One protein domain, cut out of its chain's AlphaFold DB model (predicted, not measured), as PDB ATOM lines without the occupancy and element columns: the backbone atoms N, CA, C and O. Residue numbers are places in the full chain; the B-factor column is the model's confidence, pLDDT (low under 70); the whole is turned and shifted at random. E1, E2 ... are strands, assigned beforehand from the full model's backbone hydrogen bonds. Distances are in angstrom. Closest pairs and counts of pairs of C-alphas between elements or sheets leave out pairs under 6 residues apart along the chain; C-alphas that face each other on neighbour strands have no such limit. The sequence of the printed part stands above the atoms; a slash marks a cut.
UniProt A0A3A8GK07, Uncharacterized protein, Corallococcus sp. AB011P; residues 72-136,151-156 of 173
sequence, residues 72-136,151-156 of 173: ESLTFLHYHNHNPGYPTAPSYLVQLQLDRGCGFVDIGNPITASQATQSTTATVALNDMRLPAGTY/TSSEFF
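Overview. This is residues 72 to 136 and 151 to 156 of the 173 residues of an uncharacterized protein of Corallococcus sp. AB011P (UniProt A0A3A8GK07). Two long, bent strand pairs, E1 with E4 and the hairpin E2 with E3, run lengthwise beside each other, while short E5 folds back at one end. The printed part has 71 residues, with five named strands, E1 to E5 in order, both pairs antiparallel, and no named helix: all strand. It is loose, with a radius of gyration of the C-alphas of 14.3 A, and spans 45 by 23 by 15 A.

Arrangement. E1, residues 72 to 80, and E4, residues 120 to 131, are antiparallel at 148 degrees; N 74 and O 124, 2.9 A apart, are within hydrogen-bond range. E2, residues 91 to 99, and E3, residues 104 to 114, form an antiparallel hairpin at 158 degrees; N 94 and O 111 are within hydrogen-bond range at 2.9 A. E3 bends by 81 degrees at residue 108, and the closest C-alphas of E3 and E4 are those of Gly 108 and Leu 126, 5.1 A apart. E5, residues 134 to 136, pairs with no named strand.

Along the chain. E1 runs 25.4 A from C-alpha 72 at (209.787, 155.677, 83.648), E2 26.1 A, E3 24.7 A and E4 28.6 A. E5 ends at C-alpha 136 at (223.185, 149.035, 85.568).

Size, cuts and confidence. Residues 137 to 150 are not printed; C-alphas 136 and 151 are 25.6 A apart. No printed residue is under 70 in pLDDT.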
ATOM      1  N   GLU A  72     210.775 154.596  83.752       96.62
ATOM      2  CA  GLU A  72     209.787 155.677  83.648       96.62
ATOM      3  C   GLU A  72     210.193 156.873  84.514       96.62
ATOM      4  O   GLU A  72     210.258 158.017  84.059       96.62
ATOM      5  N   SER A  73     210.499 156.610  85.783       97.75
ATOM      6  CA  SER A  73     210.867 157.633  86.759       97.75
ATOM      7  C   SER A  73     211.628 157.044  87.942       97.75
ATOM      8  O   SER A  73     211.524 155.853  88.243       97.75
ATOM      9  N   LEU A  74     212.373 157.901  88.635       98.06
ATOM     10  CA  LEU A  74     212.949 157.599  89.939       98.06
ATOM     11  C   LEU A  74     212.500 158.652  90.954       98.06
ATOM     12  O   LEU A  74     212.685 159.852  90.748       98.06
ATOM     13  N   THR A  75     211.910 158.186  92.048       98.25
ATOM     14  CA  THR A  75     211.411 159.008  93.150       98.25
ATOM     15  C   THR A  75     212.245 158.734  94.391       98.25
ATOM     16  O   THR A  75     212.521 157.578  94.695       98.25
ATOM     17  N   PHE A  76     212.658 159.773  95.111       97.38
ATOM     18  CA  PHE A  76     213.483 159.620  96.307       97.38
ATOM     19  C   PHE A  76     213.275 160.764  97.293       97.38
ATOM     20  O   PHE A  76     213.120 161.921  96.896       97.38
ATOM     21  N   LEU A  77     213.302 160.438  98.582       96.50
ATOM     22  CA  LEU A  77     213.423 161.422  99.657       96.50
ATOM     23  C   LEU A  77     214.879 161.883  99.753       96.50
ATOM     24  O   LEU A  77     215.786 161.051  99.676       96.50
ATOM     25  N   HIS A  78     215.123 163.180  99.923       96.31
ATOM     26  CA  HIS A  78     216.486 163.697 100.045       96.31
ATOM     27  C   HIS A  78     216.664 164.710 101.170       96.31
ATOM     28  O   HIS A  78     215.756 165.463 101.524       96.31
ATOM     29  N   TYR A  79     217.889 164.742 101.688       96.06
ATOM     30  CA  TYR A  79     218.334 165.636 102.744       96.06
ATOM     31  C   TYR A  79     219.718 166.201 102.416       96.06
ATOM     32  O   TYR A  79     220.569 165.520 101.859       96.06
ATOM     33  N   HIS A  80     219.961 167.445 102.782       95.75
ATOM     34  CA  HIS A  80     221.186 168.196 102.574       95.75
ATOM     35  C   HIS A  80     221.167 169.450 103.452       95.75
ATOM     36  O   HIS A  80     220.135 169.892 103.955       95.75
ATOM     37  N   ASN A  81     222.321 170.058 103.651       94.81
ATOM     38  CA  ASN A  81     222.442 171.328 104.353       94.81
ATOM     39  C   ASN A  81     222.900 172.435 103.397       94.81
ATOM     40  O   ASN A  81     223.312 172.148 102.280       94.81
ATOM     41  N   HIS A  82     222.754 173.691 103.831       95.88
ATOM     42  CA  HIS A  82     223.110 174.894 103.068       95.88
ATOM     43  C   HIS A  82     223.721 175.940 103.998       95.88
ATOM     44  O   HIS A  82     223.091 176.959 104.305       95.88
ATOM     45  N   ASN A  83     224.919 175.669 104.514       94.56
ATOM     46  CA  ASN A  83     225.560 176.564 105.471       94.56
ATOM     47  C   ASN A  83     226.249 177.736 104.748       94.56
ATOM     48  O   ASN A  83     227.004 177.512 103.800       94.56
ATOM     49  N   PRO A  84     226.055 178.997 105.188       95.69
ATOM     50  CA  PRO A  84     226.769 180.136 104.615       95.69
ATOM     51  C   PRO A  84     228.287 179.930 104.636       95.69
ATOM     52  O   PRO A  84     228.853 179.547 105.657       95.69
ATOM     53  N   GLY A  85     228.944 180.204 103.508       95.00
ATOM     54  CA  GLY A  85     230.390 180.016 103.365       95.00
ATOM     55  C   GLY A  85     230.826 178.591 103.023       95.00
ATOM     56  O   GLY A  85     232.027 178.337 103.020       95.00
ATOM     57  N   TYR A  86     229.894 177.686 102.706       96.25
ATOM     58  CA  TYR A  86     230.179 176.326 102.245       96.25
ATOM     59  C   TYR A  86     229.671 176.065 100.809       96.25
ATOM     60  O   TYR A  86     228.812 176.811 100.325       96.25
ATOM     61  N   PRO A  87     230.181 175.023 100.110       97.19
ATOM     62  CA  PRO A  87     229.875 174.768  98.699       97.19
ATOM     63  C   PRO A  87     228.393 174.602  98.353       97.19
ATOM     64  O   PRO A  87     228.007 174.860  97.214       97.19
ATOM     65  N   THR A  88     227.562 174.139  99.288       97.44
ATOM     66  CA  THR A  88     226.141 173.881  99.009       97.44
ATOM     67  C   THR A  88     225.276 175.143  99.056       97.44
ATOM     68  O   THR A  88     224.141 175.107  98.579       97.44
ATOM     69  N   ALA A  89     225.752 176.253  99.630       96.25
ATOM     70  CA  ALA A  89     224.956 177.467  99.809       96.25
ATOM     71  C   ALA A  89     225.049 178.421  98.597       96.25
ATOM     72  O   ALA A  89     226.145 178.647  98.089       96.25
ATOM     73  N   PRO A  90     223.941 179.055  98.160       96.44
ATOM     74  CA  PRO A  90     222.583 178.944  98.708       96.44
ATOM     75  C   PRO A  90     221.819 177.709  98.206       96.44
ATOM     76  O   PRO A  90     220.824 177.307  98.809       96.44
ATOM     77  N   SER A  91     222.267 177.134  97.093       97.88
ATOM     78  CA  SER A  91     221.661 175.984  96.434       97.88
ATOM     79  C   SER A  91     222.651 175.358  95.466       97.88
ATOM     80  O   SER A  91     223.549 176.036  94.967       97.88
ATOM     81  N   TYR A  92     222.408 174.107  95.111       98.44
ATOM     82  CA  TYR A  92     223.117 173.400  94.054       98.44
ATOM     83  C   TYR A  92     222.142 172.458  93.340       98.44
ATOM     84  O   TYR A  92     220.978 172.323  93.727       98.44
ATOM     85  N   LEU A  93     222.590 171.821  92.267       98.44
ATOM     86  CA  LEU A  93     221.789 170.851  91.533       98.44
ATOM     87  C   LEU A  93     222.237 169.430  91.873       98.44
ATOM     88  O   LEU A  93     223.428 169.177  92.055       98.44
ATOM     89  N   VAL A  94     221.295 168.491  91.894       98.38
ATOM     90  CA  VAL A  94     221.585 167.057  91.986       98.38
ATOM     91  C   VAL A  94     221.156 166.394  90.686       98.38
ATOM     92  O   VAL A  94     219.971 166.339  90.360       98.38
ATOM     93  N   GLN A  95     222.141 165.902  89.940       98.44
ATOM     94  CA  GLN A  95     221.966 165.227  88.662       98.44
ATOM     95  C   GLN A  95     221.998 163.712  88.866       98.44
ATOM     96  O   GLN A  95     222.918 163.192  89.502       98.44
ATOM     97  N   LEU A  96     221.028 163.001  88.291       98.12
ATOM     98  CA  LEU A  96     221.114 161.550  88.163       98.12
ATOM     99  C   LEU A  96     222.008 161.180  86.986       98.12
ATOM    100  O   LEU A  96     221.915 161.774  85.908       98.12
ATOM    101  N   GLN A  97     222.841 160.169  87.194       98.19
ATOM    102  CA  GLN A  97     223.629 159.541  86.149       98.19
ATOM    103  C   GLN A  97     223.384 158.040  86.104       98.19
ATOM    104  O   GLN A  97     223.174 157.418  87.144       98.19
ATOM    105  N   LEU A  98     223.481 157.464  84.910       97.69
ATOM    106  CA  LEU A  98     223.374 156.031  84.658       97.69
ATOM    107  C   LEU A  98     224.636 155.528  83.959       97.69
ATOM    108  O   LEU A  98     225.060 156.116  82.968       97.69
ATOM    109  N   ASP A  99     225.194 154.426  84.444       97.75
ATOM    110  CA  ASP A  99     226.213 153.643  83.749       97.75
ATOM    111  C   ASP A  99     225.583 152.380  83.149       97.75
ATOM    112  O   ASP A  99     224.833 151.658  83.816       97.75
ATOM    113  N   ARG A 100     225.894 152.134  81.873       93.06
ATOM    114  CA  ARG A 100     225.452 150.977  81.076       93.06
ATOM    115  C   ARG A 100     226.617 150.062  80.667       93.06
ATOM    116  O   ARG A 100     226.476 149.280  79.733       93.06
ATOM    117  N   GLY A 101     227.774 150.199  81.315       90.38
ATOM    118  CA  GLY A 101     229.012 149.471  81.016       90.38
ATOM    119  C   GLY A 101     230.044 150.270  80.209       90.38
ATOM    120  O   GLY A 101     231.082 149.724  79.844       90.38
ATOM    121  N   CYS A 102     229.784 151.548  79.924       90.56
ATOM    122  CA  CYS A 102     230.684 152.438  79.177       90.56
ATOM    123  C   CYS A 102     230.938 153.779  79.884       90.56
ATOM    124  O   CYS A 102     231.471 154.710  79.279       90.56
ATOM    125  N   GLY A 103     230.590 153.864  81.168       95.25
ATOM    126  CA  GLY A 103     230.709 155.066  81.975       95.25
ATOM    127  C   GLY A 103     229.375 155.781  82.166       95.25
ATOM    128  O   GLY A 103     228.358 155.476  81.544       95.25
ATOM    129  N   PHE A 104     229.396 156.749  83.077       97.50
ATOM    130  CA  PHE A 104     228.205 157.467  83.507       97.50
ATOM    131  C   PHE A 104     227.777 158.551  82.518       97.50
ATOM    132  O   PHE A 104     228.577 159.413  82.147       97.50
ATOM    133  N   VAL A 105     226.486 158.569  82.196       97.31
ATOM    134  CA  VAL A 105     225.824 159.639  81.437       97.31
ATOM    135  C   VAL A 105     224.714 160.280  82.264       97.31
ATOM    136  O   VAL A 105     224.059 159.595  83.048       97.31
ATOM    137  N   ASP A 106     224.502 161.586  82.098       97.81
ATOM    138  CA  ASP A 106     223.406 162.311  82.754       97.81
ATOM    139  C   ASP A 106     222.047 161.832  82.212       97.81
ATOM    140  O   ASP A 106     221.875 161.640  81.006       97.81
ATOM    141  N   ILE A 107     221.079 161.630  83.109       97.38
ATOM    142  CA  ILE A 107     219.722 161.179  82.780       97.38
ATOM    143  C   ILE A 107     218.670 161.974  83.552       97.38
ATOM    144  O   ILE A 107     218.852 162.299  84.726       97.38
ATOM    145  N   GLY A 108     217.547 162.256  82.889       97.50
ATOM    146  CA  GLY A 108     216.486 163.090  83.449       97.50
ATOM    147  C   GLY A 108     216.944 164.515  83.781       97.50
ATOM    148  O   GLY A 108     218.116 164.876  83.655       97.50
ATOM    149  N   ASN A 109     215.994 165.347  84.207       97.94
ATOM    150  CA  ASN A 109     216.313 166.700  84.655       97.94
ATOM    151  C   ASN A 109     216.908 166.665  86.072       97.94
ATOM    152  O   ASN A 109     216.415 165.905  86.913       97.94
ATOM    153  N   PRO A 110     217.920 167.499  86.371       98.25
ATOM    154  CA  PRO A 110     218.435 167.620  87.724       98.25
ATOM    155  C   PRO A 110     217.380 168.226  88.650       98.25
ATOM    156  O   PRO A 110     216.558 169.049  88.239       98.25
ATOM    157  N   ILE A 111     217.450 167.869  89.929       98.19
ATOM    158  CA  ILE A 111     216.650 168.514  90.971       98.19
ATOM    159  C   ILE A 111     217.440 169.675  91.576       98.19
ATOM    160  O   ILE A 111     218.673 169.668  91.579       98.19
ATOM    161  N   THR A 112     216.739 170.665  92.120       98.38
ATOM    162  CA  THR A 112     217.380 171.743  92.882       98.38
ATOM    163  C   THR A 112     217.425 171.370  94.360       98.38
ATOM    164  O   THR A 112     216.377 171.207  94.987       98.38
ATOM    165  N   ALA A 113     218.627 171.272  94.923       98.00
ATOM    166  CA  ALA A 113     218.856 171.176  96.358       98.00
ATOM    167  C   ALA A 113     219.002 172.594  96.923       98.00
ATOM    168  O   ALA A 113     219.922 173.334  96.568       98.00
ATOM    169  N   SER A 114     218.053 172.991  97.760       97.81
ATOM    170  CA  SER A 114     217.996 174.297  98.421       97.81
ATOM    171  C   SER A 114     217.330 174.154  99.787       97.81
ATOM    172  O   SER A 114     216.677 173.146 100.057       97.81
ATOM    173  N   GLN A 115     217.384 175.188 100.629       95.75
ATOM    174  CA  GLN A 115     216.644 175.172 101.899       95.75
ATOM    175  C   GLN A 115     215.142 174.876 101.721       95.75
ATOM    176  O   GLN A 115     214.548 174.238 102.582       95.75
ATOM    177  N   ALA A 116     214.537 175.291 100.603       96.56
ATOM    178  CA  ALA A 116     213.115 175.081 100.330       96.56
ATOM    179  C   ALA A 116     212.762 173.634  99.943       96.56
ATOM    180  O   ALA A 116     211.615 173.225 100.097       96.56
ATOM    181  N   THR A 117     213.725 172.871  99.425       96.81
ATOM    182  CA  THR A 117     213.529 171.477  98.994       96.81
ATOM    183  C   THR A 117     214.105 170.475  99.986       96.81
ATOM    184  O   THR A 117     214.026 169.267  99.770       96.81
ATOM    185  N   GLN A 118     214.660 170.959 101.096       93.50
ATOM    186  CA  GLN A 118     215.213 170.107 102.128       93.50
ATOM    187  C   GLN A 118     214.146 169.191 102.735       93.50
ATOM    188  O   GLN A 118     213.070 169.656 103.109       93.50
ATOM    189  N   SER A 119     214.463 167.901 102.880       93.75
ATOM    190  CA  SER A 119     213.553 166.883 103.430       93.75
ATOM    191  C   SER A 119     212.277 166.686 102.602       93.75
ATOM    192  O   SER A 119     211.218 166.382 103.154       93.75
ATOM    193  N   THR A 120     212.355 166.873 101.282       95.62
ATOM    194  CA  THR A 120     211.230 166.646 100.365       95.62
ATOM    195  C   THR A 120     211.483 165.450  99.452       95.62
ATOM    196  O   THR A 120     212.614 164.995  99.271       95.62
ATOM    197  N   THR A 121     210.402 164.909  98.892       97.19
ATOM    198  CA  THR A 121     210.478 163.847  97.890       97.19
ATOM    199  C   THR A 121     210.594 164.462  96.505       97.19
ATOM    200  O   THR A 121     209.698 165.180  96.060       97.19
ATOM    201  N   ALA A 122     211.663 164.124  95.792       98.00
ATOM    202  CA  ALA A 122     211.845 164.496  94.401       98.00
ATOM    203  C   ALA A 122     211.443 163.355  93.464       98.00
ATOM    204  O   ALA A 122     211.559 162.180  93.809       98.00
ATOM    205  N   THR A 123     211.001 163.704  92.254       98.25
ATOM    206  CA  THR A 123     210.766 162.752  91.161       98.25
ATOM    207  C   THR A 123     211.528 163.208  89.929       98.25
ATOM    208  O   THR A 123     211.344 164.332  89.463       98.25
ATOM    209  N   VAL A 124     212.368 162.329  89.391       98.31
ATOM    210  CA  VAL A 124     213.078 162.538  88.130       98.31
ATOM    211  C   VAL A 124     212.416 161.680  87.061       98.31
ATOM    212  O   VAL A 124     212.408 160.453  87.158       98.31
ATOM    213  N   ALA A 125     211.859 162.329  86.040       97.94
ATOM    214  CA  ALA A 125     211.349 161.648  84.858       97.94
ATOM    215  C   ALA A 125     212.515 161.085  84.032       97.94
ATOM    216  O   ALA A 125     213.474 161.801  83.730       97.94
ATOM    217  N   LEU A 126     212.419 159.809  83.666       97.00
ATOM    218  CA  LEU A 126     213.413 159.088  82.866       97.00
ATOM    219  C   LEU A 126     212.965 158.901  81.410       97.00
ATOM    220  O   LEU A 126     213.741 158.397  80.603       97.00
ATOM    221  N   ASN A 127     211.763 159.387  81.070       93.69
ATOM    222  CA  ASN A 127     211.221 159.471  79.712       93.69
ATOM    223  C   ASN A 127     211.247 158.126  78.972       93.69
ATOM    224  O   ASN A 127     211.703 158.046  77.831       93.69
ATOM    225  N   ASP A 128     210.795 157.070  79.651       92.12
ATOM    226  CA  ASP A 128     210.717 155.702  79.130       92.12
ATOM    227  C   ASP A 128     212.044 155.192  78.559       92.12
ATOM    228  O   ASP A 128     212.100 154.518  77.525       92.12
ATOM    229  N   MET A 129     213.139 155.519  79.245       94.06
ATOM    230  CA  MET A 129     214.483 155.126  78.852       94.06
ATOM    231  C   MET A 129     214.582 153.607  78.720       94.06
ATOM    232  O   MET A 129     214.496 152.873  79.705       94.06
ATOM    233  N   ARG A 130     214.808 153.143  77.491       94.25
ATOM    234  CA  ARG A 130     214.924 151.720  77.172       94.25
ATOM    235  C   ARG A 130     216.295 151.184  77.540       94.25
ATOM    236  O   ARG A 130     217.311 151.778  77.171       94.25
ATOM    237  N   LEU A 131     216.307 150.039  78.208       94.31
ATOM    238  CA  LEU A 131     217.509 149.297  78.554       94.31
ATOM    239  C   LEU A 131     217.324 147.822  78.170       94.31
ATOM    240  O   LEU A 131     216.262 147.263  78.446       94.31
ATOM    241  N   PRO A 132     218.320 147.175  77.541       94.44
ATOM    242  CA  PRO A 132     218.300 145.724  77.376       94.44
ATOM    243  C   PRO A 132     218.395 145.011  78.737       94.44
ATOM    244  O   PRO A 132     218.593 145.644  79.775       94.44
ATOM    245  N   ALA A 133     218.294 143.683  78.740       94.31
ATOM    246  CA  ALA A 133     218.675 142.907  79.916       94.31
ATOM    247  C   ALA A 133     220.150 143.175  80.268       94.31
ATOM    248  O   ALA A 133     221.004 143.248  79.382       94.31
ATOM    249  N   GLY A 134     220.449 143.339  81.552       95.19
ATOM    250  CA  GLY A 134     221.793 143.660  82.017       95.19
ATOM    251  C   GLY A 134     221.823 144.238  83.425       95.19
ATOM    252  O   GLY A 134     220.793 144.365  84.086       95.19
ATOM    253  N   THR A 135     223.027 144.588  83.868       95.50
ATOM    254  CA  THR A 135     223.275 145.255  85.149       95.50
ATOM    255  C   THR A 135     223.654 146.708  84.902       95.50
ATOM    256  O   THR A 135     224.453 147.013  84.017       95.50
ATOM    257  N   TYR A 136     223.090 147.593  85.711       96.56
ATOM    258  CA  TYR A 136     223.185 149.035  85.568       96.56
ATOM    259  C   TYR A 136     223.471 149.684  86.911       96.56
ATOM    260  O   TYR A 136     223.011 149.195  87.945       96.56
ATOM    261  N   THR A 151     230.842 168.668  98.255       94.62
ATOM    262  CA  THR A 151     230.216 169.330  99.409       94.62
ATOM    263  C   THR A 151     231.168 169.545 100.590       94.62
ATOM    264  O   THR A 151     230.762 170.078 101.617       94.62
ATOM    265  N   SER A 152     232.448 169.176 100.475       93.19
ATOM    266  CA  SER A 152     233.427 169.237 101.561       93.19
ATOM    267  C   SER A 152     232.913 168.502 102.811       93.19
ATOM    268  O   SER A 152     232.600 167.314 102.738       93.19
ATOM    269  N   SER A 153     232.807 169.183 103.953       91.00
ATOM    270  CA  SER A 153     232.243 168.638 105.193       91.00
ATOM    271  C   SER A 153     230.711 168.619 105.236       91.00
ATOM    272  O   SER A 153     230.144 168.105 106.197       91.00
ATOM    273  N   GLU A 154     230.033 169.212 104.253       93.88
ATOM    274  CA  GLU A 154     228.573 169.164 104.130       93.88
ATOM    275  C   GLU A 154     228.109 167.840 103.515       93.88
ATOM    276  O   GLU A 154     228.909 167.078 102.957       93.88
ATOM    277  N   PHE A 155     226.813 167.554 103.623       92.94
ATOM    278  CA  PHE A 155     226.266 166.248 103.278       92.94
ATOM    279  C   PHE A 155     225.147 166.320 102.241       92.94
ATOM    280  O   PHE A 155     224.437 167.315 102.102       92.94
ATOM    281  N   PHE A 156     224.967 165.193 101.563       95.25
ATOM    282  CA  PHE A 156     223.751 164.841 100.850       95.25
ATOM    283  C   PHE A 156     223.346 163.441 101.300       95.25
ATOM    284  O   PHE A 156     224.177 162.538 101.309       95.25
TER     285      PHE A 156